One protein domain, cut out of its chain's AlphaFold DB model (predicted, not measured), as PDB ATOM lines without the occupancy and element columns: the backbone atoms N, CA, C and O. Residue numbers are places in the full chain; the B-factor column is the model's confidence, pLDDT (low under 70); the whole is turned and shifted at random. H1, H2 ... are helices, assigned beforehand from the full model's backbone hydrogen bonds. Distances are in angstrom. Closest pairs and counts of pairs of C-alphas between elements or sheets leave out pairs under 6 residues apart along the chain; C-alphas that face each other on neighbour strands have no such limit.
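AT A GLANCE: This is residues 2 to 54 of the 134 residues of an uncharacterized protein of Streptomyces chromofuscus (UniProt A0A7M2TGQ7). This domain has little regular structure: three short helices, H1, H2 and H3, sit apart at the corners of a triangle, joined by loops. The loop of residues 17 to 28, between H1 and H2, folds back on itself. The printed part has 53 residues, with H1, H2 and H3 in that order and no named strand; the class is all helix, though the named elements hold only 21 residues. The whole is compact and rounded, with a radius of gyration of the C-alphas of 10.3 A and spans of 26 by 23 by 21 A.

IN THESE COORDINATES: H1, residues 12 to 16, begins at C-alpha 12 (-27.037, -12.888, 0.372). H2, residues 29 to 36, is 9.9 A long. H3, residues 46 to 53, is 10.3 A long and ends at C-alpha 53 (-23.619, -25.726, -4.211).

HOW THE PARTS SIT: H1 and H2, H2 and H3, and H1 and H3 are apart. In H1, H2 and H3 every O i to N i+4 pair is within hydrogen-bond range.

THE WHOLE: The C-alphas of Gly 37 and Leu 52, the two farthest apart, are separated by 27.2 A. The link from H1 to H2, 12 residues, is long; that from H2 to H3, 9 residues, is short. The printed part has no cut, and no printed residue is under 70 in pLDDT.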
ATOM      1  N   PRO A   2     -22.223  -6.315 -10.582       95.69
ATOM      2  CA  PRO A   2     -22.540  -7.729 -10.371       95.69
ATOM      3  C   PRO A   2     -23.816  -7.880  -9.540       95.69
ATOM      4  O   PRO A   2     -23.949  -7.206  -8.524       95.69
ATOM      5  N   SER A   3     -24.727  -8.762  -9.953       95.06
ATOM      6  CA  SER A   3     -25.994  -8.978  -9.235       95.06
ATOM      7  C   SER A   3     -25.865  -9.885  -8.005       95.06
ATOM      8  O   SER A   3     -26.676  -9.767  -7.102       95.06
ATOM      9  N   PHE A   4     -24.861 -10.773  -7.972       97.19
ATOM     10  CA  PHE A   4     -24.711 -11.803  -6.928       97.19
ATOM     11  C   PHE A   4     -23.438 -11.626  -6.091       97.19
ATOM     12  O   PHE A   4     -23.469 -11.710  -4.872       97.19
ATOM     13  N   ASP A   5     -22.294 -11.382  -6.740       97.56
ATOM     14  CA  ASP A   5     -21.031 -11.102  -6.049       97.56
ATOM     15  C   ASP A   5     -20.819  -9.588  -5.964       97.56
ATOM     16  O   ASP A   5     -20.050  -9.008  -6.737       97.56
ATOM     17  N   ALA A   6     -21.604  -8.941  -5.104       97.31
ATOM     18  CA  ALA A   6     -21.635  -7.491  -4.994       97.31
ATOM     19  C   ALA A   6     -20.284  -6.947  -4.506       97.31
ATOM     20  O   ALA A   6     -19.633  -7.537  -3.646       97.31
ATOM     21  N   PHE A   7     -19.855  -5.809  -5.060       96.38
ATOM     22  CA  PHE A   7     -18.525  -5.249  -4.793       96.38
ATOM     23  C   PHE A   7     -18.302  -4.838  -3.335       96.38
ATOM     24  O   PHE A   7     -17.174  -4.872  -2.868       96.38
ATOM     25  N   ASP A   8     -19.360  -4.452  -2.633       95.00
ATOM     26  CA  ASP A   8     -19.359  -4.057  -1.223       95.00
ATOM     27  C   ASP A   8     -19.836  -5.182  -0.284       95.00
ATOM     28  O   ASP A   8     -20.033  -4.955   0.908       95.00
ATOM     29  N   LEU A   9     -20.022  -6.398  -0.818       96.62
ATOM     30  CA  LEU A   9     -20.426  -7.612  -0.099       96.62
ATOM     31  C   LEU A   9     -21.802  -7.625   0.626       96.62
ATOM     32  O   LEU A   9     -21.961  -8.444   1.537       96.62
ATOM     33  N   PRO A  10     -22.832  -6.820   0.277       96.38
ATOM     34  CA  PRO A  10     -24.126  -6.854   0.963       96.38
ATOM     35  C   PRO A  10     -25.037  -8.002   0.507       96.38
ATOM     36  O   PRO A  10     -26.081  -8.219   1.121       96.38
ATOM     37  N   ALA A  11     -24.705  -8.698  -0.586       96.62
ATOM     38  CA  ALA A  11     -25.589  -9.704  -1.160       96.62
ATOM     39  C   ALA A  11     -25.684 -10.952  -0.271       96.62
ATOM     40  O   ALA A  11     -24.733 -11.341   0.418       96.62
ATOM     41  N   PHE A  12     -26.830 -11.629  -0.339       96.00
ATOM     42  CA  PHE A  12     -27.037 -12.888   0.372       96.00
ATOM     43  C   PHE A  12     -26.012 -13.947  -0.057       96.00
ATOM     44  O   PHE A  12     -25.498 -14.694   0.772       96.00
ATOM     45  N   GLU A  13     -25.639 -13.978  -1.335       97.44
ATOM     46  CA  GLU A  13     -24.636 -14.891  -1.867       97.44
ATOM     47  C   GLU A  13     -23.253 -14.603  -1.282       97.44
ATOM     48  O   GLU A  13     -22.532 -15.535  -0.930       97.44
ATOM     49  N   ASN A  14     -22.882 -13.334  -1.080       97.56
ATOM     50  CA  ASN A  14     -21.635 -13.014  -0.390       97.56
ATOM     51  C   ASN A  14     -21.626 -13.581   1.034       97.56
ATOM     52  O   ASN A  14     -20.616 -14.153   1.453       97.56
ATOM     53  N   ASN A  15     -22.756 -13.492   1.747       97.38
ATOM     54  CA  ASN A  15     -22.916 -14.100   3.068       97.38
ATOM     55  C   ASN A  15     -22.865 -15.634   3.028       97.38
ATOM     56  O   ASN A  15     -22.190 -16.243   3.859       97.38
ATOM     57  N   LEU A  16     -23.485 -16.264   2.023       97.00
ATOM     58  CA  LEU A  16     -23.376 -17.705   1.799       97.00
ATOM     59  C   LEU A  16     -21.908 -18.131   1.702       97.00
ATOM     60  O   LEU A  16     -21.560 -19.196   2.202       97.00
ATOM     61  N   PHE A  17     -21.030 -17.320   1.112       97.25
ATOM     62  CA  PHE A  17     -19.596 -17.609   1.021       97.25
ATOM     63  C   PHE A  17     -18.758 -17.129   2.212       97.25
ATOM     64  O   PHE A  17     -17.546 -17.348   2.223       97.25
ATOM     65  N   GLY A  18     -19.372 -16.568   3.252       95.75
ATOM     66  CA  GLY A  18     -18.714 -16.288   4.525       95.75
ATOM     67  C   GLY A  18     -18.169 -17.537   5.239       95.75
ATOM     68  O   GLY A  18     -18.299 -18.681   4.789       95.75
ATOM     69  N   THR A  19     -17.540 -17.299   6.383       94.31
ATOM     70  CA  THR A  19     -17.068 -18.290   7.357       94.31
ATOM     71  C   THR A  19     -17.697 -17.997   8.724       94.31
ATOM     72  O   THR A  19     -18.416 -17.015   8.890       94.31
ATOM     73  N   GLY A  20     -17.393 -18.808   9.742       89.62
ATOM     74  CA  GLY A  20     -17.821 -18.515  11.117       89.62
ATOM     75  C   GLY A  20     -17.241 -17.215  11.700       89.62
ATOM     76  O   GLY A  20     -17.778 -16.702  12.675       89.62
ATOM     77  N   THR A  21     -16.163 -16.679  11.117       94.06
ATOM     78  CA  THR A  21     -15.472 -15.462  11.585       94.06
ATOM     79  C   THR A  21     -15.503 -14.314  10.575       94.06
ATOM     80  O   THR A  21     -15.188 -13.182  10.936       94.06
ATOM     81  N   THR A  22     -15.893 -14.574   9.326       95.00
ATOM     82  CA  THR A  22     -15.987 -13.582   8.249       95.00
ATOM     83  C   THR A  22     -17.389 -13.633   7.648       95.00
ATOM     84  O   THR A  22     -17.708 -14.604   6.966       95.00
ATOM     85  N   PRO A  23     -18.245 -12.622   7.865       95.69
ATOM     86  CA  PRO A  23     -19.667 -12.726   7.547       95.69
ATOM     87  C   PRO A  23     -19.960 -12.812   6.049       95.69
ATOM     88  O   PRO A  23     -20.961 -13.411   5.680       95.69
ATOM     89  N   ALA A  24     -19.121 -12.232   5.189       97.00
ATOM     90  CA  ALA A  24     -19.325 -12.217   3.748       97.00
ATOM     91  C   ALA A  24     -17.980 -12.223   3.017       97.00
ATOM     92  O   ALA A  24     -17.011 -11.636   3.502       97.00
ATOM     93  N   ARG A  25     -17.904 -12.905   1.873       97.31
ATOM     94  CA  ARG A  25     -16.702 -12.951   1.026       97.31
ATOM     95  C   ARG A  25     -17.074 -12.939  -0.451       97.31
ATOM     96  O   ARG A  25     -18.160 -13.374  -0.840       97.31
ATOM     97  N   HIS A  26     -16.134 -12.489  -1.274       97.69
ATOM     98  CA  HIS A  26     -16.209 -12.679  -2.716       97.69
ATOM     99  C   HIS A  26     -16.080 -14.161  -3.075       97.69
ATOM    100  O   HIS A  26     -15.285 -14.899  -2.489       97.69
ATOM    101  N   PHE A  27     -16.839 -14.584  -4.082       97.00
ATOM    102  CA  PHE A  27     -16.784 -15.945  -4.629       97.00
ATOM    103  C   PHE A  27     -16.428 -15.968  -6.117       97.00
ATOM    104  O   PHE A  27     -16.231 -17.034  -6.698       97.00
ATOM    105  N   THR A  28     -16.267 -14.798  -6.734       97.06
ATOM    106  CA  THR A  28     -15.716 -14.639  -8.074       97.06
ATOM    107  C   THR A  28     -14.397 -13.873  -8.019       97.06
ATOM    108  O   THR A  28     -14.197 -12.962  -7.216       97.06
ATOM    109  N   LEU A  29     -13.477 -14.200  -8.930       96.88
ATOM    110  CA  LEU A  29     -12.264 -13.393  -9.106       96.88
ATOM    111  C   LEU A  29     -12.582 -11.978  -9.600       96.88
ATOM    112  O   LEU A  29     -11.761 -11.090  -9.413       96.88
ATOM    113  N   PHE A  30     -13.725 -11.772 -10.258       96.81
ATOM    114  CA  PHE A  30     -14.120 -10.458 -10.753       96.81
ATOM    115  C   PHE A  30     -14.430  -9.499  -9.600       96.81
ATOM    116  O   PHE A  30     -13.818  -8.436  -9.539       96.81
ATOM    117  N   GLY A  31     -15.304  -9.904  -8.669       96.31
ATOM    118  CA  GLY A  31     -15.608  -9.135  -7.459       96.31
ATOM    119  C   GLY A  31     -14.353  -8.883  -6.627       96.31
ATOM    120  O   GLY A  31     -13.979  -7.737  -6.396       96.31
ATOM    121  N   LEU A  32     -13.601  -9.946  -6.321       97.19
ATOM    122  CA  LEU A  32     -12.395  -9.833  -5.498       97.19
ATOM    123  C   LEU A  32     -11.322  -8.921  -6.105       97.19
ATOM    124  O   LEU A  32     -10.673  -8.163  -5.393       97.19
ATOM    125  N   ARG A  33     -11.082  -8.995  -7.418       97.38
ATOM    126  CA  ARG A  33     -10.052  -8.160  -8.061       97.38
ATOM    127  C   ARG A  33     -10.484  -6.710  -8.227       97.38
ATOM    128  O   ARG A  33      -9.611  -5.862  -8.394       97.38
ATOM    129  N   HIS A  34     -11.785  -6.430  -8.197       96.38
ATOM    130  CA  HIS A  34     -12.279  -5.062  -8.118       96.38
ATOM    131  C   HIS A  34     -11.902  -4.425  -6.769       96.38
ATOM    132  O   HIS A  34     -11.450  -3.286  -6.750       96.38
ATOM    133  N   GLU A  35     -12.016  -5.169  -5.664       94.38
ATOM    134  CA  GLU A  35     -11.639  -4.710  -4.318       94.38
ATOM    135  C   GLU A  35     -10.111  -4.709  -4.090       94.38
ATOM    136  O   GLU A  35      -9.531  -3.702  -3.690       94.38
ATOM    137  N   ALA A  36      -9.443  -5.833  -4.366       95.50
ATOM    138  CA  ALA A  36      -8.063  -6.108  -3.946       95.50
ATOM    139  C   ALA A  36      -7.026  -6.075  -5.092       95.50
ATOM    140  O   ALA A  36      -5.851  -6.404  -4.901       95.50
ATOM    141  N   GLY A  37      -7.442  -5.687  -6.301       97.19
ATOM    142  CA  GLY A  37      -6.574  -5.561  -7.473       97.19
ATOM    143  C   GLY A  37      -6.272  -6.882  -8.208       97.19
ATOM    144  O   GLY A  37      -6.625  -7.976  -7.766       97.19
ATOM    145  N   PRO A  38      -5.582  -6.825  -9.365       95.88
ATOM    146  CA  PRO A  38      -5.456  -7.947 -10.310       95.88
ATOM    147  C   PRO A  38      -4.671  -9.159  -9.771       95.88
ATOM    148  O   PRO A  38      -4.845 -10.292 -10.241       95.88
ATOM    149  N   GLY A  39      -3.808  -8.935  -8.777       97.06
ATOM    150  CA  GLY A  39      -3.029  -9.979  -8.112       97.06
ATOM    151  C   GLY A  39      -3.867 -10.895  -7.220       97.06
ATOM    152  O   GLY A  39      -3.434 -12.013  -6.942       97.06
ATOM    153  N   ALA A  40      -5.074 -10.473  -6.834       97.19
ATOM    154  CA  ALA A  40      -5.894 -11.194  -5.877       97.19
ATOM    155  C   ALA A  40      -6.261 -12.609  -6.352       97.19
ATOM    156  O   ALA A  40      -6.390 -12.903  -7.555       97.19
ATOM    157  N   ARG A  41      -6.394 -13.504  -5.377       96.19
ATOM    158  CA  ARG A  41      -6.773 -14.907  -5.537       96.19
ATOM    159  C   ARG A  41      -7.856 -15.202  -4.515       96.19
ATOM    160  O   ARG A  41      -7.752 -14.732  -3.390       96.19
ATOM    161  N   LEU A  42      -8.870 -15.955  -4.929       95.12
ATOM    162  CA  LEU A  42      -9.860 -16.467  -3.990       95.12
ATOM    163  C   LEU A  42      -9.154 -17.308  -2.925       95.12
ATOM    164  O   LEU A  42      -8.177 -18.001  -3.235       95.12
ATOM    165  N   ASP A  43      -9.697 -17.281  -1.712       94.12
ATOM    166  CA  ASP A  43      -9.338 -18.244  -0.680       94.12
ATOM    167  C   ASP A  43      -9.503 -19.678  -1.208       94.12
ATOM    168  O   ASP A  43     -10.218 -19.950  -2.180       94.12
ATOM    169  N   THR A  44      -8.846 -20.632  -0.555       93.12
ATOM    170  CA  THR A  44      -8.830 -22.023  -1.020       93.12
ATOM    171  C   THR A  44     -10.186 -22.724  -0.902       93.12
ATOM    172  O   THR A  44     -10.431 -23.692  -1.624       93.12
ATOM    173  N   ASP A  45     -11.071 -22.265  -0.009       95.12
ATOM    174  CA  ASP A  45     -12.349 -22.917   0.285       95.12
ATOM    175  C   ASP A  45     -13.555 -22.468  -0.577       95.12
ATOM    176  O   ASP A  45     -14.320 -23.365  -0.950       95.12
ATOM    177  N   PRO A  46     -13.743 -21.191  -1.004       95.44
ATOM    178  CA  PRO A  46     -14.827 -20.826  -1.918       95.44
ATOM    179  C   PRO A  46     -14.907 -21.690  -3.181       95.44
ATOM    180  O   PRO A  46     -16.006 -22.144  -3.491       95.44
ATOM    181  N   PRO A  47     -13.802 -22.022  -3.887       94.56
ATOM    182  CA  PRO A  47     -13.875 -22.916  -5.041       94.56
ATOM    183  C   PRO A  47     -14.401 -24.314  -4.694       94.56
ATOM    184  O   PRO A  47     -15.114 -24.918  -5.491       94.56
ATOM    185  N   ALA A  48     -14.065 -24.845  -3.515       95.00
ATOM    186  CA  ALA A  48     -14.590 -26.128  -3.055       95.00
ATOM    187  C   ALA A  48     -16.078 -26.037  -2.710       95.00
ATOM    188  O   ALA A  48     -16.850 -26.896  -3.129       95.00
ATOM    189  N   LYS A  49     -16.492 -24.970  -2.021       96.50
ATOM    190  CA  LYS A  49     -17.899 -24.718  -1.704       96.50
ATOM    191  C   LYS A  49     -18.741 -24.509  -2.963       96.50
ATOM    192  O   LYS A  49     -19.804 -25.107  -3.066       96.50
ATOM    193  N   LEU A  50     -18.239 -23.753  -3.945       95.62
ATOM    194  CA  LEU A  50     -18.876 -23.554  -5.252       95.62
ATOM    195  C   LEU A  50     -19.199 -24.887  -5.926       95.62
ATOM    196  O   LEU A  50     -20.311 -25.064  -6.407       95.62
ATOM    197  N   ARG A  51     -18.265 -25.846  -5.910       95.56
ATOM    198  CA  ARG A  51     -18.508 -27.183  -6.473       95.56
ATOM    199  C   ARG A  51     -19.626 -27.947  -5.764       95.56
ATOM    200  O   ARG A  51     -20.290 -28.733  -6.419       95.56
ATOM    201  N   LEU A  52     -19.832 -27.724  -4.464       95.06
ATOM    202  CA  LEU A  52     -20.883 -28.393  -3.685       95.06
ATOM    203  C   LEU A  52     -22.271 -27.780  -3.901       95.06
ATOM    204  O   LEU A  52     -23.267 -28.489  -3.817       95.06
ATOM    205  N   VAL A  53     -22.343 -26.465  -4.129       95.50
ATOM    206  CA  VAL A  53     -23.619 -25.726  -4.211       95.50
ATOM    207  C   VAL A  53     -24.042 -25.390  -5.640       95.50
ATOM    208  O   VAL A  53     -25.146 -24.900  -5.844       95.50
ATOM    209  N   ASN A  54     -23.190 -25.647  -6.636       96.38
ATOM    210  CA  ASN A  54     -23.499 -25.446  -8.048       96.38
ATOM    211  C   ASN A  54     -23.953 -26.769  -8.694       96.38
ATOM    212  O   ASN A  54     -23.109 -27.635  -8.947       96.38
TER     213      ASN A  54